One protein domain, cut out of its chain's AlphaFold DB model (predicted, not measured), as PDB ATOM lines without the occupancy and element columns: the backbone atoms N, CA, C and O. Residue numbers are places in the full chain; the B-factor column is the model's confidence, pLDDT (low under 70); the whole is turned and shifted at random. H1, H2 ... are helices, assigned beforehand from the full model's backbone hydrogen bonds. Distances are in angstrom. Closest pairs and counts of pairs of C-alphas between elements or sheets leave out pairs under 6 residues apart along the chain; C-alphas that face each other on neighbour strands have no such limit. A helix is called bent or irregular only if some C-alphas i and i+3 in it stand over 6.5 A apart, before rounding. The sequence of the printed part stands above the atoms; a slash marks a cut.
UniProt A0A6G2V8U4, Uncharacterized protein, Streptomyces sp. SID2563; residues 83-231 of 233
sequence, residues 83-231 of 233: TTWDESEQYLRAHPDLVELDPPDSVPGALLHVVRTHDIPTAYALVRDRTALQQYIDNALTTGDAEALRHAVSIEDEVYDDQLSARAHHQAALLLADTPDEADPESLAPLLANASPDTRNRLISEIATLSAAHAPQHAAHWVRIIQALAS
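What this domain is: This is residues 83 to 231 of the 233 residues of an uncharacterized protein of Streptomyces sp. SID2563 (UniProt A0A6G2V8U4). Five helices, H5, H6, H7, H9 and H10, stand side by side as a bundle, and H8 packs on H7 and H10. The slanted hairpin of H3 and H4 packs on this bundle through H3 on H6, and H1 and H2 make the far end, H1 beside H4 and H2 on H3. The printed part has 149 residues with ten named helices, H1 to H10 in chain order, and no named strand: the class is all helix, with mostly aligned packing. The whole is compact, with a radius of gyration of the C-alphas of 15.6 A and spans of 47 by 31 by 22 A.

How they stand to each other: H1, residues 85 to 94, touches H4, residues 120 to 128, at a shallow tilt of 15 degrees, opposite ways; the closest C-alphas, Glu 89 and Tyr 124, are 7.0 A apart. H2, residues 96 to 100, touches H3, residues 107 to 117, closest at C-alphas 99 and 112, 5.5 A. H3 and H4 form a helical hairpin at a steep tilt of 38 degrees, closest at C-alphas 111 and 123, 5.2 A. H3 touches H6, residues 146 to 158, at a steep tilt of 36 degrees, only just beyond shallow; the closest C-alphas, Ala 110 and His 151, are 4.5 A apart. H5, residues 130 to 143, touches H4 only at the corner, closest at C-alphas 126 and 133, 4.4 A. H5 and H6 form a hairpin at 23 degrees, closest at C-alphas 140 and 149, 5.8 A. The hub is H7, residues 163 to 176, which touches H6, H8 (residues 185 to 192), H9 (residues 197 to 213) and H10 (residues 219 to 230). Its hairpin with H6 has a shallow tilt of 13 degrees, closest at C-alphas 153 and 166, 4.4 A. H8 is irregular, only just: C-alphas 187 and 190 are 6.6 A apart. H9 and H10 form a hairpin at 11 degrees, closest at C-alphas 204 and 226, 5.7 A. H1 and H10 are apart. Every O i to N i+4 pair is within hydrogen-bond range in H1, H3, H5, H7, H9 and H10; the counts are 4 of 5 in H4, 7 of 9 in H6, 0 of 1 in H2 and 1 of 4 in H8, with O i to N i+3 counts of 2 of 2 in H2 and 4 of 5 in H8.

Where its parts are: H1 begins at C-alpha 85, (16.457, -7.236, 42.468). H9 is the longest helix, 24.4 A; H5 measures 19.9 A, H7 19.8 A and H6 19.0 A. H10 ends at C-alpha 230, (-13.971, -6.476, 60.389).

The domain as a whole: The C-alphas farthest apart, Ala 94 and Ser 231, are 47.6 A apart. The printed part has no cut and no long link, and no printed residue is under 70 in pLDDT.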
ATOM      1  N   THR A  83      16.974 -13.547  39.290       95.25
ATOM      2  CA  THR A  83      16.645 -14.031  40.645       95.25
ATOM      3  C   THR A  83      16.905 -13.011  41.746       95.25
ATOM      4  O   THR A  83      16.574 -13.254  42.906       95.25
ATOM      5  N   THR A  84      17.497 -11.866  41.403       96.75
ATOM      6  CA  THR A  84      17.810 -10.803  42.359       96.75
ATOM      7  C   THR A  84      17.317  -9.450  41.863       96.75
ATOM      8  O   THR A  84      17.347  -9.151  40.667       96.75
ATOM      9  N   TRP A  85      16.900  -8.592  42.797       97.75
ATOM     10  CA  TRP A  85      16.457  -7.236  42.468       97.75
ATOM     11  C   TRP A  85      17.578  -6.370  41.889       97.75
ATOM     12  O   TRP A  85      17.310  -5.505  41.063       97.75
ATOM     13  N   ASP A  86      18.830  -6.616  42.276       97.88
ATOM     14  CA  ASP A  86      19.984  -5.862  41.774       97.88
ATOM     15  C   ASP A  86      20.287  -6.187  40.306       97.88
ATOM     16  O   ASP A  86      20.491  -5.271  39.506       97.88
ATOM     17  N   GLU A  87      20.258  -7.471  39.930       98.06
ATOM     18  CA  GLU A  87      20.372  -7.887  38.526       98.06
ATOM     19  C   GLU A  87      19.191  -7.366  37.710       98.06
ATOM     20  O   GLU A  87      19.384  -6.826  36.623       98.06
ATOM     21  N   SER A  88      17.978  -7.477  38.256       98.06
ATOM     22  CA  SER A  88      16.756  -6.977  37.631       98.06
ATOM     23  C   SER A  88      16.846  -5.469  37.350       98.06
ATOM     24  O   SER A  88      16.576  -5.039  36.227       98.06
ATOM     25  N   GLU A  89      17.297  -4.665  38.319       98.31
ATOM     26  CA  GLU A  89      17.459  -3.213  38.156       98.31
ATOM     27  C   GLU A  89      18.523  -2.868  37.116       98.31
ATOM     28  O   GLU A  89      18.332  -1.973  36.287       98.31
ATOM     29  N   GLN A  90      19.656  -3.572  37.143       98.25
ATOM     30  CA  GLN A  90      20.709  -3.382  36.155       98.25
ATOM     31  C   GLN A  90      20.224  -3.737  34.746       98.25
ATOM     32  O   GLN A  90      20.534  -3.012  33.797       98.25
ATOM     33  N   TYR A  91      19.449  -4.814  34.613       98.00
ATOM     34  CA  TYR A  91      18.892  -5.251  33.342       98.00
ATOM     35  C   TYR A  91      17.926  -4.213  32.772       98.00
ATOM     36  O   TYR A  91      18.073  -3.829  31.613       98.00
ATOM     37  N   LEU A  92      17.005  -3.686  33.585       97.38
ATOM     38  CA  LEU A  92      16.058  -2.663  33.135       97.38
ATOM     39  C   LEU A  92      16.767  -1.363  32.716       97.38
ATOM     40  O   LEU A  92      16.400  -0.748  31.718       97.38
ATOM     41  N   ARG A  93      17.841  -0.966  33.415       97.56
ATOM     42  CA  ARG A  93      18.680   0.181  33.008       97.56
ATOM     43  C   ARG A  93      19.374  -0.031  31.663       97.56
ATOM     44  O   ARG A  93      19.596   0.939  30.944       97.56
ATOM     45  N   ALA A  94      19.756  -1.268  31.353       97.56
ATOM     46  CA  ALA A  94      20.389  -1.620  30.085       97.56
ATOM     47  C   ALA A  94      19.381  -1.745  28.928       97.56
ATOM     48  O   ALA A  94      19.777  -1.593  27.773       97.56
ATOM     49  N   HIS A  95      18.098  -1.965  29.233       96.56
ATOM     50  CA  HIS A  95      17.026  -2.191  28.259       96.56
ATOM     51  C   HIS A  95      15.855  -1.215  28.482       96.56
ATOM     52  O   HIS A  95      14.774  -1.629  28.901       96.56
ATOM     53  N   PRO A  96      16.041   0.092  28.204       93.88
ATOM     54  CA  PRO A  96      15.016   1.109  28.460       93.88
ATOM     55  C   PRO A  96      13.736   0.915  27.631       93.88
ATOM     56  O   PRO A  96      12.675   1.372  28.047       93.88
ATOM     57  N   ASP A  97      13.811   0.209  26.500       93.38
ATOM     58  CA  ASP A  97      12.660  -0.057  25.629       93.38
ATOM     59  C   ASP A  97      11.605  -0.958  26.299       93.38
ATOM     60  O   ASP A  97      10.432  -0.911  25.931       93.38
ATOM     61  N   LEU A  98      11.976  -1.725  27.337       95.31
ATOM     62  CA  LEU A  98      11.028  -2.522  28.126       95.31
ATOM     63  C   LEU A  98       9.925  -1.675  28.767       95.31
ATOM     64  O   LEU A  98       8.841  -2.188  29.022       95.31
ATOM     65  N   VAL A  99      10.166  -0.381  28.996       94.25
ATOM     66  CA  VAL A  99       9.182   0.555  29.568       94.25
ATOM     67  C   VAL A  99       7.940   0.709  28.681       94.25
ATOM     68  O   VAL A  99       6.876   1.078  29.179       94.25
ATOM     69  N   GLU A 100       8.040   0.381  27.392       91.25
ATOM     70  CA  GLU A 100       6.909   0.380  26.457       91.25
ATOM     71  C   GLU A 100       5.953  -0.800  26.645       91.25
ATOM     72  O   GLU A 100       4.799  -0.723  26.226       91.25
ATOM     73  N   LEU A 101       6.416  -1.893  27.257       91.75
ATOM     74  CA  LEU A 101       5.583  -3.059  27.520       91.75
ATOM     75  C   LEU A 101       4.678  -2.802  28.704       91.75
ATOM     76  O   LEU A 101       5.155  -2.303  29.713       91.75
ATOM     77  N   ASP A 102       3.428  -3.249  28.627       87.62
ATOM     78  CA  ASP A 102       2.468  -3.196  29.730       87.62
ATOM     79  C   ASP A 102       1.986  -4.607  30.097       87.62
ATOM     80  O   ASP A 102       0.884  -5.012  29.719       87.62
ATOM     81  N   PRO A 103       2.843  -5.424  30.743       85.00
ATOM     82  CA  PRO A 103       2.457  -6.771  31.123       85.00
ATOM     83  C   PRO A 103       1.387  -6.701  32.225       85.00
ATOM     84  O   PRO A 103       1.549  -5.946  33.189       85.00
ATOM     85  N   PRO A 104       0.299  -7.481  32.102       79.88
ATOM     86  CA  PRO A 104      -0.801  -7.429  33.057       79.88
ATOM     87  C   PRO A 104      -0.366  -7.940  34.437       79.88
ATOM     88  O   PRO A 104       0.452  -8.858  34.527       79.88
ATOM     89  N   ASP A 105      -0.923  -7.317  35.480       82.69
ATOM     90  CA  ASP A 105      -1.003  -7.756  36.883       82.69
ATOM     91  C   ASP A 105       0.131  -8.680  37.356       82.69
ATOM     92  O   ASP A 105      -0.076  -9.845  37.689       82.69
ATOM     93  N   SER A 106       1.351  -8.147  37.365       93.62
ATOM     94  CA  SER A 106       2.560  -8.853  37.792       93.62
ATOM     95  C   SER A 106       3.580  -7.868  38.362       93.62
ATOM     96  O   SER A 106       3.534  -6.673  38.047       93.62
ATOM     97  N   VAL A 107       4.544  -8.342  39.160       96.06
ATOM     98  CA  VAL A 107       5.633  -7.480  39.668       96.06
ATOM     99  C   VAL A 107       6.395  -6.750  38.549       96.06
ATOM    100  O   VAL A 107       6.603  -5.543  38.684       96.06
ATOM    101  N   PRO A 108       6.771  -7.386  37.418       95.38
ATOM    102  CA  PRO A 108       7.342  -6.676  36.274       95.38
ATOM    103  C   PRO A 108       6.446  -5.542  35.766       95.38
ATOM    104  O   PRO A 108       6.933  -4.436  35.544       95.38
ATOM    105  N   GLY A 109       5.134  -5.773  35.643       95.94
ATOM    106  CA  GLY A 109       4.179  -4.736  35.241       95.94
ATOM    107  C   GLY A 109       4.114  -3.584  36.234       95.94
ATOM    108  O   GLY A 109       4.136  -2.421  35.835       95.94
ATOM    109  N   ALA A 110       4.126  -3.893  37.531       96.94
ATOM    110  CA  ALA A 110       4.159  -2.891  38.586       96.94
ATOM    111  C   ALA A 110       5.436  -2.042  38.554       96.94
ATOM    112  O   ALA A 110       5.369  -0.815  38.628       96.94
ATOM    113  N   LEU A 111       6.598  -2.677  38.376       97.62
ATOM    114  CA  LEU A 111       7.870  -1.976  38.231       97.62
ATOM    115  C   LEU A 111       7.852  -1.052  37.008       97.62
ATOM    116  O   LEU A 111       8.201   0.120  37.136       97.62
ATOM    117  N   LEU A 112       7.402  -1.532  35.843       97.44
ATOM    118  CA  LEU A 112       7.323  -0.711  34.630       97.44
ATOM    119  C   LEU A 112       6.340   0.454  34.790       97.44
ATOM    120  O   LEU A 112       6.668   1.575  34.397       97.44
ATOM    121  N   HIS A 113       5.184   0.239  35.425       96.12
ATOM    122  CA  HIS A 113       4.239   1.312  35.737       96.12
ATOM    123  C   HIS A 113       4.889   2.419  36.582       96.12
ATOM    124  O   HIS A 113       4.788   3.605  36.252       96.12
ATOM    125  N   VAL A 114       5.608   2.047  37.646       97.19
ATOM    126  CA  VAL A 114       6.286   3.018  38.518       97.19
ATOM    127  C   VAL A 114       7.425   3.716  37.780       97.19
ATOM    128  O   VAL A 114       7.602   4.918  37.942       97.19
ATOM    129  N   VAL A 115       8.157   3.019  36.908       97.44
ATOM    130  CA  VAL A 115       9.194   3.645  36.072       97.44
ATOM    131  C   VAL A 115       8.612   4.689  35.122       97.44
ATOM    132  O   VAL A 115       9.223   5.740  34.944       97.44
ATOM    133  N   ARG A 116       7.437   4.439  34.529       96.00
ATOM    134  CA  ARG A 116       6.775   5.406  33.634       96.00
ATOM    135  C   ARG A 116       6.322   6.670  34.361       96.00
ATOM    136  O   ARG A 116       6.328   7.746  33.767       96.00
ATOM    137  N   THR A 117       5.887   6.537  35.610       95.00
ATOM    138  CA  THR A 117       5.330   7.645  36.402       95.00
ATOM    139  C   THR A 117       6.378   8.360  37.257       95.00
ATOM    140  O   THR A 117       6.212   9.539  37.567       95.00
ATOM    141  N   HIS A 118       7.462   7.665  37.605       95.62
ATOM    142  CA  HIS A 118       8.546   8.133  38.462       95.62
ATOM    143  C   HIS A 118       9.905   7.825  37.807       95.62
ATOM    144  O   HIS A 118      10.282   8.471  36.830       95.62
ATOM    145  N   ASP A 119      10.664   6.868  38.350       97.19
ATOM    146  CA  ASP A 119      11.964   6.438  37.845       97.19
ATOM    147  C   ASP A 119      12.321   5.010  38.310       97.19
ATOM    148  O   ASP A 119      11.640   4.403  39.142       97.19
ATOM    149  N   ILE A 120      13.410   4.460  37.757       97.88
ATOM    150  CA  ILE A 120      13.926   3.122  38.102       97.88
ATOM    151  C   ILE A 120      14.266   2.996  39.598       97.88
ATOM    152  O   ILE A 120      13.792   2.043  40.217       97.88
ATOM    153  N   PRO A 121      15.043   3.908  40.221       98.00
ATOM    154  CA  PRO A 121      15.322   3.822  41.655       98.00
ATOM    155  C   PRO A 121      14.063   3.743  42.528       98.00
ATOM    156  O   PRO A 121      14.035   2.951  43.468       98.00
ATOM    157  N   THR A 122      13.024   4.519  42.210       97.88
ATOM    158  CA  THR A 122      11.754   4.525  42.947       97.88
ATOM    159  C   THR A 122      11.037   3.189  42.810       97.88
ATOM    160  O   THR A 122      10.647   2.612  43.822       97.88
ATOM    161  N   ALA A 123      10.933   2.648  41.592       98.12
ATOM    162  CA  ALA A 123      10.313   1.343  41.354       98.12
ATOM    163  C   ALA A 123      10.978   0.235  42.185       98.12
ATOM    164  O   ALA A 123      10.305  -0.527  42.878       98.12
ATOM    165  N   TYR A 124      12.312   0.199  42.198       98.38
ATOM    166  CA  TYR A 124      13.036  -0.809  42.969       98.38
ATOM    167  C   TYR A 124      13.097  -0.528  44.474       98.38
ATOM    168  O   TYR A 124      13.369  -1.446  45.248       98.38
ATOM    169  N   ALA A 125      12.836   0.701  44.925       98.44
ATOM    170  CA  ALA A 125      12.630   0.960  46.345       98.44
ATOM    171  C   ALA A 125      11.388   0.216  46.857       98.44
ATOM    172  O   ALA A 125      11.442  -0.347  47.947       98.44
ATOM    173  N   LEU A 126      10.322   0.124  46.047       98.44
ATOM    174  CA  LEU A 126       9.072  -0.534  46.443       98.44
ATOM    175  C   LEU A 126       9.234  -2.033  46.707       98.44
ATOM    176  O   LEU A 126       8.569  -2.549  47.588       98.44
ATOM    177  N   VAL A 127      10.109  -2.731  45.976       98.31
ATOM    178  CA  VAL A 127      10.347  -4.181  46.167       98.31
ATOM    179  C   VAL A 127      11.428  -4.482  47.214       98.31
ATOM    180  O   VAL A 127      11.597  -5.625  47.636       98.31
ATOM    181  N   ARG A 128      12.193  -3.468  47.639       98.19
ATOM    182  CA  ARG A 128      13.292  -3.610  48.613       98.19
ATOM    183  C   ARG A 128      12.924  -3.126  50.008       98.19
ATOM    184  O   ARG A 128      13.422  -3.677  50.987       98.19
ATOM    185  N   ASP A 129      12.069  -2.116  50.109       97.94
ATOM    186  CA  ASP A 129      11.654  -1.503  51.366       97.94
ATOM    187  C   ASP A 129      10.129  -1.434  51.463       97.94
ATOM    188  O   ASP A 129       9.462  -0.664  50.770       97.94
ATOM    189  N   ARG A 130       9.581  -2.195  52.415       96.69
ATOM    190  CA  ARG A 130       8.143  -2.230  52.689       96.69
ATOM    191  C   ARG A 130       7.593  -0.855  53.074       96.69
ATOM    192  O   ARG A 130       6.427  -0.570  52.826       96.69
ATOM    193  N   THR A 131       8.421   0.007  53.662       97.38
ATOM    194  CA  THR A 131       8.037   1.382  54.004       97.38
ATOM    195  C   THR A 131       7.834   2.221  52.748       97.38
ATOM    196  O   THR A 131       6.888   3.002  52.692       97.38
ATOM    197  N   ALA A 132       8.690   2.051  51.736       98.31
ATOM    198  CA  ALA A 132       8.553   2.739  50.459       98.31
ATOM    199  C   ALA A 132       7.286   2.282  49.724       98.31
ATOM    200  O   ALA A 132       6.526   3.125  49.248       98.31
ATOM    201  N   LEU A 133       7.006   0.970  49.717       98.38
ATOM    202  CA  LEU A 133       5.738   0.447  49.201       98.38
ATOM    203  C   LEU A 133       4.536   1.045  49.941       98.38
ATOM    204  O   LEU A 133       3.604   1.518  49.297       98.38
ATOM    205  N   GLN A 134       4.570   1.085  51.275       97.25
ATOM    206  CA  GLN A 134       3.461   1.650  52.039       97.25
ATOM    207  C   GLN A 134       3.235   3.130  51.720       97.25
ATOM    208  O   GLN A 134       2.098   3.543  51.544       97.25
ATOM    209  N   GLN A 135       4.297   3.929  51.600       97.81
ATOM    210  CA  GLN A 135       4.173   5.341  51.226       97.81
ATOM    211  C   GLN A 135       3.570   5.516  49.828       97.81
ATOM    212  O   GLN A 135       2.776   6.430  49.608       97.81
ATOM    213  N   TYR A 136       3.936   4.641  48.890       98.12
ATOM    214  CA  TYR A 136       3.367   4.624  47.548       98.12
ATOM    215  C   TYR A 136       1.865   4.295  47.572       98.12
ATOM    216  O   TYR A 136       1.072   5.001  46.946       98.12
ATOM    217  N   ILE A 137       1.463   3.292  48.359       97.88
ATOM    218  CA  ILE A 137       0.058   2.913  48.573       97.88
ATOM    219  C   ILE A 137      -0.721   4.039  49.257       97.88
ATOM    220  O   ILE A 137      -1.780   4.425  48.769       97.88
ATOM    221  N   ASP A 138      -0.196   4.618  50.338       96.88
ATOM    222  CA  ASP A 138      -0.833   5.723  51.064       96.88
ATOM    223  C   ASP A 138      -1.098   6.915  50.131       96.88
ATOM    224  O   ASP A 138      -2.161   7.542  50.191       96.88
ATOM    225  N   ASN A 139      -0.151   7.215  49.236       96.25
ATOM    226  CA  ASN A 139      -0.327   8.241  48.216       96.25
ATOM    227  C   ASN A 139      -1.440   7.863  47.228       96.25
ATOM    228  O   ASN A 139      -2.339   8.675  47.020       96.25
ATOM    229  N   ALA A 140      -1.430   6.640  46.686       96.50
ATOM    230  CA  ALA A 140      -2.458   6.163  45.760       96.50
ATOM    231  C   ALA A 140      -3.865   6.191  46.385       96.50
ATOM    232  O   ALA A 140      -4.814   6.668  45.762       96.50
ATOM    233  N   LEU A 141      -3.997   5.765  47.646       95.69
ATOM    234  CA  LEU A 141      -5.239   5.849  48.418       95.69
ATOM    235  C   LEU A 141      -5.673   7.307  48.627       95.69
ATOM    236  O   LEU A 141      -6.852   7.628  48.507       95.69
ATOM    237  N   THR A 142      -4.735   8.210  48.910       94.69
ATOM    238  CA  THR A 142      -5.039   9.635  49.123       94.69
ATOM    239  C   THR A 142      -5.506  10.324  47.841       94.69
ATOM    240  O   THR A 142      -6.398  11.171  47.888       94.69
ATOM    241  N   THR A 143      -4.908   9.988  46.698       94.31
ATOM    242  CA  THR A 143      -5.246  10.589  45.400       94.31
ATOM    243  C   THR A 143      -6.373   9.865  44.668       94.31
ATOM    244  O   THR A 143      -6.852  10.384  43.660       94.31
ATOM    245  N   GLY A 144      -6.803   8.697  45.153       94.31
ATOM    246  CA  GLY A 144      -7.776   7.841  44.472       94.31
ATOM    247  C   GLY A 144      -7.234   7.245  43.168       94.31
ATOM    248  O   GLY A 144      -7.991   7.080  42.214       94.31
ATOM    249  N   ASP A 145      -5.929   6.971  43.097       95.75
ATOM    250  CA  ASP A 145      -5.276   6.433  41.900       95.75
ATOM    251  C   ASP A 145      -5.458   4.910  41.818       95.75
ATOM    252  O   ASP A 145      -4.725   4.134  42.437       95.75
ATOM    253  N   ALA A 146      -6.469   4.490  41.056       95.44
ATOM    254  CA  ALA A 146      -6.801   3.084  40.850       95.44
ATOM    255  C   ALA A 146      -5.668   2.293  40.174       95.44
ATOM    256  O   ALA A 146      -5.449   1.131  40.510       95.44
ATOM    257  N   GLU A 147      -4.948   2.912  39.235       94.69
ATOM    258  CA  GLU A 147      -3.881   2.270  38.463       94.69
ATOM    259  C   GLU A 147      -2.668   2.008  39.354       94.69
ATOM    260  O   GLU A 147      -2.192   0.874  39.443       94.69
ATOM    261  N   ALA A 148      -2.218   3.036  40.080       95.88
ATOM    262  CA  ALA A 148      -1.123   2.901  41.031       95.88
ATOM    263  C   ALA A 148      -1.438   1.837  42.089       95.88
ATOM    264  O   ALA A 148      -0.578   1.011  42.405       95.88
ATOM    265  N   LEU A 149      -2.678   1.813  42.594       96.00
ATOM    266  CA  LEU A 149      -3.110   0.824  43.573       96.00
ATOM    267  C   LEU A 149      -3.147  -0.592  42.981       96.00
ATOM    268  O   LEU A 149      -2.631  -1.511  43.608       96.00
ATOM    269  N   ARG A 150      -3.667  -0.774  41.756       95.25
ATOM    270  CA  ARG A 150      -3.681  -2.077  41.067       95.25
ATOM    271  C   ARG A 150      -2.272  -2.644  40.896       95.25
ATOM    272  O   ARG A 150      -2.068  -3.829  41.120       95.25
ATOM    273  N   HIS A 151      -1.296  -1.812  40.546       95.69
ATOM    274  CA  HIS A 151       0.090  -2.256  40.402       95.69
ATOM    275  C   HIS A 151       0.776  -2.531  41.749       95.69
ATOM    276  O   HIS A 151       1.562  -3.472  41.855       95.69
ATOM    277  N   ALA A 152       0.466  -1.763  42.797       97.00
ATOM    278  CA  ALA A 152       1.016  -2.007  44.131       97.00
ATOM    279  C   ALA A 152       0.619  -3.388  44.690       97.00
ATOM    280  O   ALA A 152       1.439  -4.029  45.347       97.00
ATOM    281  N   VAL A 153      -0.584  -3.874  44.364       96.94
ATOM    282  CA  VAL A 153      -1.102  -5.194  44.773       96.94
ATOM    283  C   VAL A 153      -0.160  -6.332  44.384       96.94
ATOM    284  O   VAL A 153       0.111  -7.196  45.216       96.94
ATOM    285  N   SER A 154       0.381  -6.335  43.159       96.50
ATOM    286  CA  SER A 154       1.311  -7.387  42.720       96.50
ATOM    287  C   SER A 154       2.589  -7.407  43.563       96.50
ATOM    288  O   SER A 154       3.137  -8.471  43.831       96.50
ATOM    289  N   ILE A 155       3.057  -6.243  44.027       97.88
ATOM    290  CA  ILE A 155       4.228  -6.160  44.909       97.88
ATOM    291  C   ILE A 155       3.874  -6.634  46.325       97.88
ATOM    292  O   ILE A 155       4.646  -7.380  46.927       97.88
ATOM    293  N   GLU A 156       2.721  -6.232  46.867       97.56
ATOM    294  CA  GLU A 156       2.255  -6.708  48.176       97.56
ATOM    295  C   GLU A 156       2.161  -8.236  48.226       97.56
ATOM    296  O   GLU A 156       2.645  -8.840  49.184       97.56
ATOM    297  N   ASP A 157       1.583  -8.846  47.191       96.31
ATOM    298  CA  ASP A 157       1.377 -10.289  47.103       96.31
ATOM    299  C   ASP A 157       2.686 -11.044  46.831       96.31
ATOM    300  O   ASP A 157       3.151 -11.825  47.656       96.31
ATOM    301  N   GLU A 158       3.340 -10.774  45.702       95.94
ATOM    302  CA  GLU A 158       4.436 -11.623  45.223       95.94
ATOM    303  C   GLU A 158       5.778 -11.339  45.922       95.94
ATOM    304  O   GLU A 158       6.613 -12.237  46.039       95.94
ATOM    305  N   VAL A 159       6.017 -10.102  46.385       97.38
ATOM    306  CA  VAL A 159       7.297  -9.713  47.014       97.38
ATOM    307  C   VAL A 159       7.233  -9.799  48.534       97.38
ATOM    308  O   VAL A 159       8.199 -10.226  49.171       97.38
ATOM    309  N   TYR A 160       6.112  -9.383  49.125       96.62
ATOM    310  CA  TYR A 160       5.959  -9.302  50.579       96.62
ATOM    311  C   TYR A 160       5.049 -10.368  51.189       96.62
ATOM    312  O   TYR A 160       4.940 -10.381  52.422       96.62
ATOM    313  N   ASP A 161       4.440 -11.235  50.371       95.31
ATOM    314  CA  ASP A 161       3.498 -12.283  50.794       95.31
ATOM    315  C   ASP A 161       2.376 -11.723  51.694       95.31
ATOM    316  O   ASP A 161       1.928 -12.344  52.658       95.31
ATOM    317  N   ASP A 162       1.937 -10.487  51.418       95.19
ATOM    318  CA  ASP A 162       0.849  -9.807  52.124       95.19
ATOM    319  C   ASP A 162      -0.459  -9.921  51.334       95.19
ATOM    320  O   ASP A 162      -1.065  -8.932  50.915       95.19
ATOM    321  N   GLN A 163      -0.904 -11.167  51.162       95.38
ATOM    322  CA  GLN A 163      -2.116 -11.525  50.422       95.38
ATOM    323  C   GLN A 163      -3.363 -10.773  50.907       95.38
ATOM    324  O   GLN A 163      -4.225 -10.421  50.102       95.38
ATOM    325  N   LEU A 164      -3.496 -10.518  52.219       96.44
ATOM    326  CA  LEU A 164      -4.662  -9.802  52.743       96.44
ATOM    327  C   LEU A 164      -4.669  -8.345  52.274       96.44
ATOM    328  O   LEU A 164      -5.717  -7.864  51.835       96.44
ATOM    329  N   SER A 165      -3.534  -7.651  52.380       96.75
ATOM    330  CA  SER A 165      -3.440  -6.251  51.957       96.75
ATOM    331  C   SER A 165      -3.581  -6.133  50.446       96.75
ATOM    332  O   SER A 165      -4.446  -5.388  49.989       96.75
ATOM    333  N   ALA A 166      -2.882  -6.992  49.698       97.00
ATOM    334  CA  ALA A 166      -3.009  -7.102  48.249       97.00
ATOM    335  C   ALA A 166      -4.476  -7.288  47.830       97.00
ATOM    336  O   ALA A 166      -5.018  -6.539  47.014       97.00
ATOM    337  N   ARG A 167      -5.187  -8.245  48.441       96.94
ATOM    338  CA  ARG A 167      -6.586  -8.500  48.089       96.94
ATOM    339  C   ARG A 167      -7.489  -7.329  48.468       96.94
ATOM    340  O   ARG A 167      -8.351  -6.973  47.673       96.94
ATOM    341  N   ALA A 168      -7.300  -6.708  49.630       97.31
ATOM    342  CA  ALA A 168      -8.098  -5.557  50.054       97.31
ATOM    343  C   ALA A 168      -7.883  -4.326  49.154       97.31
ATOM    344  O   ALA A 168      -8.857  -3.698  48.732       97.31
ATOM    345  N   HIS A 169      -6.635  -4.012  48.809       97.81
ATOM    346  CA  HIS A 169      -6.294  -2.913  47.907       97.81
ATOM    347  C   HIS A 169      -6.751  -3.171  46.474       97.81
ATOM    348  O   HIS A 169      -7.231  -2.248  45.823       97.81
ATOM    349  N   HIS A 170      -6.721  -4.418  46.002       97.19
ATOM    350  CA  HIS A 170      -7.285  -4.769  44.701       97.19
ATOM    351  C   HIS A 170      -8.791  -4.492  44.637       97.19
ATOM    352  O   HIS A 170      -9.269  -3.877  43.688       97.19
ATOM    353  N   GLN A 171      -9.542  -4.878  45.676       96.62
ATOM    354  CA  GLN A 171     -10.969  -4.550  45.771       96.62
ATOM    355  C   GLN A 171     -11.188  -3.031  45.718       96.62
ATOM    356  O   GLN A 171     -12.053  -2.552  44.991       96.62
ATOM    357  N   ALA A 172     -10.375  -2.258  46.441       96.56
ATOM    358  CA  ALA A 172     -10.441  -0.802  46.400       96.56
ATOM    359  C   ALA A 172     -10.115  -0.222  45.013       96.56
ATOM    360  O   ALA A 172     -10.813   0.683  44.559       96.56
ATOM    361  N   ALA A 173      -9.105  -0.762  44.328       96.50
ATOM    362  CA  ALA A 173      -8.716  -0.347  42.985       96.50
ATOM    363  C   ALA A 173      -9.858  -0.554  41.975       96.50
ATOM    364  O   ALA A 173     -10.142   0.356  41.203       96.50
ATOM    365  N   LEU A 174     -10.575  -1.684  42.037       96.19
ATOM    366  CA  LEU A 174     -11.752  -1.947  41.192       96.19
ATOM    367  C   LEU A 174     -12.867  -0.915  41.408       96.19
ATOM    368  O   LEU A 174     -13.457  -0.401  40.461       96.19
ATOM    369  N   LEU A 175     -13.142  -0.559  42.665       95.62
ATOM    370  CA  LEU A 175     -14.160   0.445  42.975       95.62
ATOM    371  C   LEU A 175     -13.744   1.842  42.486       95.62
ATOM    372  O   LEU A 175     -14.590   2.583  41.990       95.62
ATOM    373  N   LEU A 176     -12.461   2.198  42.599       95.25
ATOM    374  CA  LEU A 176     -11.923   3.455  42.067       95.25
ATOM    375  C   LEU A 176     -11.912   3.487  40.528       95.25
ATOM    376  O   LEU A 176     -12.100   4.552  39.943       95.25
ATOM    377  N   ALA A 177     -11.737   2.333  39.881       94.56
ATOM    378  CA  ALA A 177     -11.790   2.161  38.428       94.56
ATOM    379  C   ALA A 177     -13.223   2.073  37.859       94.56
ATOM    380  O   ALA A 177     -13.390   1.882  36.657       94.56
ATOM    381  N   ASP A 178     -14.253   2.231  38.700       94.31
ATOM    382  CA  ASP A 178     -15.671   2.119  38.331       94.31
ATOM    383  C   ASP A 178     -16.076   0.723  37.804       94.31
ATOM    384  O   ASP A 178     -17.021   0.587  37.028       94.31
ATOM    385  N   THR A 179     -15.403  -0.335  38.277       94.19
ATOM    386  CA  THR A 179     -15.695  -1.748  37.963       94.19
ATOM    387  C   THR A 179     -16.124  -2.552  39.205       94.19
ATOM    388  O   THR A 179     -15.563  -3.602  39.519       94.19
ATOM    389  N   PRO A 180     -17.158  -2.107  39.950       91.00
ATOM    390  CA  PRO A 180     -17.543  -2.717  41.226       91.00
ATOM    391  C   PRO A 180     -18.050  -4.163  41.105       91.00
ATOM    392  O   PRO A 180     -18.021  -4.888  42.092       91.00
ATOM    393  N   ASP A 181     -18.521  -4.586  39.929       91.69
ATOM    394  CA  ASP A 181     -19.065  -5.934  39.710       91.69
ATOM    395  C   ASP A 181     -17.973  -7.021  39.712       91.69
ATOM    396  O   ASP A 181     -18.273  -8.200  39.899       91.69
ATOM    397  N   GLU A 182     -16.707  -6.633  39.539       92.81
ATOM    398  CA  GLU A 182     -15.542  -7.522  39.647       92.81
ATOM    399  C   GLU A 182     -15.068  -7.679  41.103       92.81
ATOM    400  O   GLU A 182     -14.240  -8.539  41.417       92.81
ATOM    401  N   ALA A 183     -15.600  -6.855  42.010       91.88
ATOM    402  CA  ALA A 183     -15.279  -6.915  43.422       91.88
ATOM    403  C   ALA A 183     -15.881  -8.180  44.064       91.88
ATOM    404  O   ALA A 183     -17.066  -8.483  43.940       91.88
ATOM    405  N   ASP A 184     -15.061  -8.876  44.840       94.62
ATOM    406  CA  ASP A 184     -15.415 -10.024  45.662       94.62
ATOM    407  C   ASP A 184     -14.859  -9.831  47.087       94.62
ATOM    408  O   ASP A 184     -13.789 -10.350  47.429       94.62
ATOM    409  N   PRO A 185     -15.567  -9.077  47.950       92.94
ATOM    410  CA  PRO A 185     -15.172  -8.886  49.344       92.94
ATOM    411  C   PRO A 185     -15.123 -10.187  50.160       92.94
ATOM    412  O   PRO A 185     -14.424 -10.247  51.170       92.94
ATOM    413  N   GLU A 186     -15.853 -11.230  49.752       92.38
ATOM    414  CA  GLU A 186     -15.916 -12.503  50.483       92.38
ATOM    415  C   GLU A 186     -14.589 -13.266  50.396       92.38
ATOM    416  O   GLU A 186     -14.206 -13.953  51.346       92.38
ATOM    417  N   SER A 187     -13.819 -13.051  49.323       92.81
ATOM    418  CA  SER A 187     -12.458 -13.585  49.182       92.81
ATOM    419  C   SER A 187     -11.464 -13.127  50.260       92.81
ATOM    420  O   SER A 187     -10.411 -13.745  50.407       92.81
ATOM    421  N   LEU A 188     -11.783 -12.090  51.046       94.31
ATOM    422  CA  LEU A 188     -10.944 -11.645  52.166       94.31
ATOM    423  C   LEU A 188     -11.024 -12.598  53.366       94.31
ATOM    424  O   LEU A 188     -10.040 -12.760  54.085       94.31
ATOM    425  N   ALA A 189     -12.167 -13.257  53.575       92.00
ATOM    426  CA  ALA A 189     -12.424 -14.110  54.736       92.00
ATOM    427  C   ALA A 189     -11.347 -15.187  55.001       92.00
ATOM    428  O   ALA A 189     -10.868 -15.260  56.138       92.00
ATOM    429  N   PRO A 190     -10.907 -16.000  54.015       91.56
ATOM    430  CA  PRO A 190      -9.880 -17.018  54.254       91.56
ATOM    431  C   PRO A 190      -8.521 -16.441  54.685       91.56
ATOM    432  O   PRO A 190      -7.749 -17.137  55.343       91.56
ATOM    433  N   LEU A 191      -8.229 -15.179  54.355       92.62
ATOM    434  CA  LEU A 191      -6.946 -14.529  54.640       92.62
ATOM    435  C   LEU A 191      -6.891 -13.925  56.057       92.62
ATOM    436  O   LEU A 191      -5.809 -13.719  56.609       92.62
ATOM    437  N   LEU A 192      -8.046 -13.694  56.692       89.88
ATOM    438  CA  LEU A 192      -8.129 -13.056  58.013       89.88
ATOM    439  C   LEU A 192      -7.558 -13.915  59.142       89.88
ATOM    440  O   LEU A 192      -7.045 -13.365  60.116       89.88
ATOM    441  N   ALA A 193      -7.636 -15.243  59.024       84.25
ATOM    442  CA  ALA A 193      -7.194 -16.167  60.070       84.25
ATOM    443  C   ALA A 193      -5.689 -16.046  60.369       84.25
ATOM    444  O   ALA A 193      -5.268 -16.228  61.512       84.25
ATOM    445  N   ASN A 194      -4.895 -15.701  59.353       81.75
ATOM    446  CA  ASN A 194      -3.440 -15.572  59.453       81.75
ATOM    447  C   ASN A 194      -2.981 -14.115  59.627       81.75
ATOM    448  O   ASN A 194      -1.799 -13.864  59.859       81.75
ATOM    449  N   ALA A 195      -3.896 -13.148  59.530       86.69
ATOM    450  CA  ALA A 195      -3.560 -11.736  59.553       86.69
ATOM    451  C   ALA A 195      -3.434 -11.179  60.975       86.69
ATOM    452  O   ALA A 195      -4.268 -11.415  61.860       86.69
ATOM    453  N   SER A 196      -2.414 -10.345  61.182       89.06
ATOM    454  CA  SER A 196      -2.249  -9.639  62.449       89.06
ATOM    455  C   SER A 196      -3.432  -8.682  62.704       89.06
ATOM    456  O   SER A 196      -4.026  -8.150  61.757       89.06
ATOM    457  N   PRO A 197      -3.815  -8.434  63.971       88.75
ATOM    458  CA  PRO A 197      -4.800  -7.402  64.298       88.75
ATOM    459  C   PRO A 197      -4.407  -6.017  63.771       88.75
ATOM    460  O   PRO A 197      -5.280  -5.271  63.337       88.75
ATOM    461  N   ASP A 198      -3.113  -5.696  63.757       90.81
ATOM    462  CA  ASP A 198      -2.608  -4.404  63.286       90.81
ATOM    463  C   ASP A 198      -2.812  -4.239  61.775       90.81
ATOM    464  O   ASP A 198      -3.338  -3.215  61.346       90.81
ATOM    465  N   THR A 199      -2.507  -5.271  60.978       92.00
ATOM    466  CA  THR A 199      -2.775  -5.286  59.528       92.00
ATOM    467  C   THR A 199      -4.262  -5.086  59.249       92.00
ATOM    468  O   THR A 199      -4.632  -4.249  58.432       92.00
ATOM    469  N   ARG A 200      -5.133  -5.805  59.969       92.88
ATOM    470  CA  ARG A 200      -6.590  -5.684  59.800       92.88
ATOM    471  C   ARG A 200      -7.099  -4.291  60.160       92.88
ATOM    472  O   ARG A 200      -7.841  -3.697  59.385       92.88
ATOM    473  N   ASN A 201      -6.686  -3.755  61.308       94.06
ATOM    474  CA  ASN A 201      -7.091  -2.421  61.753       94.06
ATOM    475  C   ASN A 201      -6.613  -1.328  60.793       94.06
ATOM    476  O   ASN A 201      -7.363  -0.394  60.510       94.06
ATOM    477  N   ARG A 202      -5.388  -1.465  60.271       95.38
ATOM    478  CA  ARG A 202      -4.840  -0.576  59.249       95.38
ATOM    479  C   ARG A 202      -5.703  -0.596  57.985       95.38
ATOM    480  O   ARG A 202      -6.215   0.455  57.618       95.38
ATOM    481  N   LEU A 203      -5.957  -1.776  57.412       96.94
ATOM    482  CA  LEU A 203      -6.764  -1.922  56.192       96.94
ATOM    483  C   LEU A 203      -8.189  -1.385  56.378       96.94
ATOM    484  O   LEU A 203      -8.708  -0.680  55.519       96.94
ATOM    485  N   ILE A 204      -8.825  -1.647  57.524       96.12
ATOM    486  CA  ILE A 204     -10.142  -1.068  57.840       96.12
ATOM    487  C   ILE A 204     -10.077   0.463  57.818       96.12
ATOM    488  O   ILE A 204     -10.968   1.103  57.261       96.12
ATOM    489  N   SER A 205      -9.040   1.052  58.416       96.25
ATOM    490  CA  SER A 205      -8.855   2.504  58.456       96.25
ATOM    491  C   SER A 205      -8.587   3.097  57.068       96.25
ATOM    492  O   SER A 205      -9.179   4.121  56.723       96.25
ATOM    493  N   GLU A 206      -7.726   2.461  56.272       96.88
ATOM    494  CA  GLU A 206      -7.405   2.847  54.892       96.88
ATOM    495  C   GLU A 206      -8.670   2.833  54.021       96.88
ATOM    496  O   GLU A 206      -9.057   3.864  53.464       96.88
ATOM    497  N   ILE A 207      -9.399   1.712  54.002       96.12
ATOM    498  CA  ILE A 207     -10.625   1.561  53.206       96.12
ATOM    499  C   ILE A 207     -11.753   2.474  53.702       96.12
ATOM    500  O   ILE A 207     -12.483   3.038  52.890       96.12
ATOM    501  N   ALA A 208     -11.911   2.671  55.014       94.88
ATOM    502  CA  ALA A 208     -12.916   3.594  55.545       94.88
ATOM    503  C   ALA A 208     -12.628   5.051  55.157       94.88
ATOM    504  O   ALA A 208     -13.554   5.797  54.831       94.88
ATOM    505  N   THR A 209     -11.354   5.450  55.158       94.25
ATOM    506  CA  THR A 209     -10.928   6.788  54.726       94.25
ATOM    507  C   THR A 209     -11.217   6.988  53.243       94.25
ATOM    508  O   THR A 209     -11.840   7.984  52.867       94.25
ATOM    509  N   LEU A 210     -10.851   6.009  52.413       93.62
ATOM    510  CA  LEU A 210     -11.120   6.035  50.978       93.62
ATOM    511  C   LEU A 210     -12.627   6.066  50.683       93.62
ATOM    512  O   LEU A 210     -13.101   6.897  49.911       93.62
ATOM    513  N   SER A 211     -13.406   5.230  51.375       93.56
ATOM    514  CA  SER A 211     -14.865   5.207  51.278       93.56
ATOM    515  C   SER A 211     -15.496   6.553  51.633       93.56
ATOM    516  O   SER A 211     -16.452   6.958  50.979       93.56
ATOM    517  N   ALA A 212     -14.977   7.267  52.636       92.06
ATOM    518  CA  ALA A 212     -15.479   8.591  52.995       92.06
ATOM    519  C   ALA A 212     -15.175   9.638  51.908       92.06
ATOM    520  O   ALA A 212     -16.034  10.470  51.611       92.06
ATOM    521  N   ALA A 213     -13.990   9.577  51.293       90.06
ATOM    522  CA  ALA A 213     -13.598  10.467  50.200       90.06
ATOM    523  C   ALA A 213     -14.410  10.216  48.913       90.06
ATOM    524  O   ALA A 213     -14.776  11.164  48.219       90.06
ATOM    525  N   HIS A 214     -14.765   8.956  48.645       87.38
ATOM    526  CA  HIS A 214     -15.503   8.522  47.453       87.38
ATOM    527  C   HIS A 214     -16.958   8.119  47.744       87.38
ATOM    528  O   HIS A 214     -17.578   7.404  46.961       87.38
ATOM    529  N   ALA A 215     -17.542   8.605  48.845       74.50
ATOM    530  CA  ALA A 215     -18.844   8.163  49.360       74.50
ATOM    531  C   ALA A 215     -20.020   8.141  48.353       74.50
ATOM    532  O   ALA A 215     -20.889   7.278  48.492       74.50
ATOM    533  N   PRO A 216     -20.109   9.038  47.346       82.44
ATOM    534  CA  PRO A 216     -21.165   8.964  46.332       82.44
ATOM    535  C   PRO A 216     -21.066   7.747  45.396       82.44
ATOM    536  O   PRO A 216     -22.066   7.375  44.786       82.44
ATOM    537  N   GLN A 217     -19.884   7.141  45.266       84.12
ATOM    538  CA  GLN A 217     -19.592   6.031  44.359       84.12
ATOM    539  C   GLN A 217     -19.557   4.716  45.140       84.12
ATOM    540  O   GLN A 217     -18.889   4.608  46.166       84.12
ATOM    541  N   HIS A 218     -20.287   3.705  44.663       89.06
ATOM    542  CA  HIS A 218     -20.199   2.318  45.147       89.06
ATOM    543  C   HIS A 218     -20.310   2.125  46.668       89.06
ATOM    544  O   HIS A 218     -19.769   1.165  47.210       89.06
ATOM    545  N   ALA A 219     -21.053   2.991  47.370       88.94
ATOM    546  CA  ALA A 219     -21.149   3.000  48.837       88.94
ATOM    547  C   ALA A 219     -21.450   1.621  49.455       88.94
ATOM    548  O   ALA A 219     -20.887   1.255  50.485       88.94
ATOM    549  N   ALA A 220     -22.316   0.832  48.812       91.56
ATOM    550  CA  ALA A 220     -22.629  -0.523  49.258       91.56
ATOM    551  C   ALA A 220     -21.419  -1.471  49.168       91.56
ATOM    552  O   ALA A 220     -21.216  -2.275  50.075       91.56
ATOM    553  N   HIS A 221     -20.605  -1.371  48.114       93.69
ATOM    554  CA  HIS A 221     -19.407  -2.193  47.941       93.69
ATOM    555  C   HIS A 221     -18.325  -1.818  48.958       93.69
ATOM    556  O   HIS A 221     -17.789  -2.710  49.614       93.69
ATOM    557  N   TRP A 222     -18.097  -0.521  49.200       93.81
ATOM    558  CA  TRP A 222     -17.176  -0.063  50.249       93.81
ATOM    559  C   TRP A 222     -17.523  -0.635  51.628       93.81
ATOM    560  O   TRP A 222     -16.665  -1.183  52.320       93.81
ATOM    561  N   VAL A 223     -18.803  -0.570  52.010       93.44
ATOM    562  CA  VAL A 223     -19.279  -1.126  53.285       93.44
ATOM    563  C   VAL A 223     -19.047  -2.636  53.357       93.44
ATOM    564  O   VAL A 223     -18.649  -3.127  54.411       93.44
ATOM    565  N   ARG A 224     -19.248  -3.375  52.259       94.62
ATOM    566  CA  ARG A 224     -19.015  -4.829  52.225       94.62
ATOM    567  C   ARG A 224     -17.541  -5.185  52.417       94.62
ATOM    568  O   ARG A 224     -17.262  -6.121  53.157       94.62
ATOM    569  N   ILE A 225     -16.614  -4.420  51.835       94.69
ATOM    570  CA  ILE A 225     -15.168  -4.605  52.051       94.69
ATOM    571  C   ILE A 225     -14.817  -4.380  53.527       94.69
ATOM    572  O   ILE A 225     -14.189  -5.232  54.153       94.69
ATOM    573  N   ILE A 226     -15.282  -3.275  54.121       94.62
ATOM    574  CA  ILE A 226     -15.024  -2.958  55.536       94.62
ATOM    575  C   ILE A 226     -15.604  -4.040  56.457       94.62
ATOM    576  O   ILE A 226     -14.947  -4.471  57.402       94.62
ATOM    577  N   GLN A 227     -16.825  -4.503  56.179       94.00
ATOM    578  CA  GLN A 227     -17.465  -5.579  56.938       94.00
ATOM    579  C   GLN A 227     -16.704  -6.899  56.824       94.00
ATOM    580  O   GLN A 227     -16.544  -7.582  57.834       94.00
ATOM    581  N   ALA A 228     -16.216  -7.244  55.631       93.81
ATOM    582  CA  ALA A 228     -15.398  -8.432  55.430       93.81
ATOM    583  C   ALA A 228     -14.110  -8.353  56.262       93.81
ATOM    584  O   ALA A 228     -13.834  -9.270  57.030       93.81
ATOM    585  N   LEU A 229     -13.391  -7.226  56.227       93.62
ATOM    586  CA  LEU A 229     -12.174  -7.014  57.026       93.62
ATOM    587  C   LEU A 229     -12.423  -7.029  58.544       93.62
ATOM    588  O   LEU A 229     -11.574  -7.489  59.309       93.62
ATOM    589  N   ALA A 230     -13.577  -6.521  58.981       89.88
ATOM    590  CA  ALA A 230     -13.971  -6.476  60.389       89.88
ATOM    591  C   ALA A 230     -14.549  -7.801  60.910       89.88
ATOM    592  O   ALA A 230     -14.759  -7.944  62.119       89.88
ATOM    593  N   SER A 231     -14.832  -8.760  60.026       83.06
ATOM    594  CA  SER A 231     -15.357 -10.056  60.431       83.06
ATOM    595  C   SER A 231     -14.323 -10.820  61.264       83.06
ATOM    596  O   SER A 231     -13.121 -10.834  60.989       83.06
TER     597      SER A 231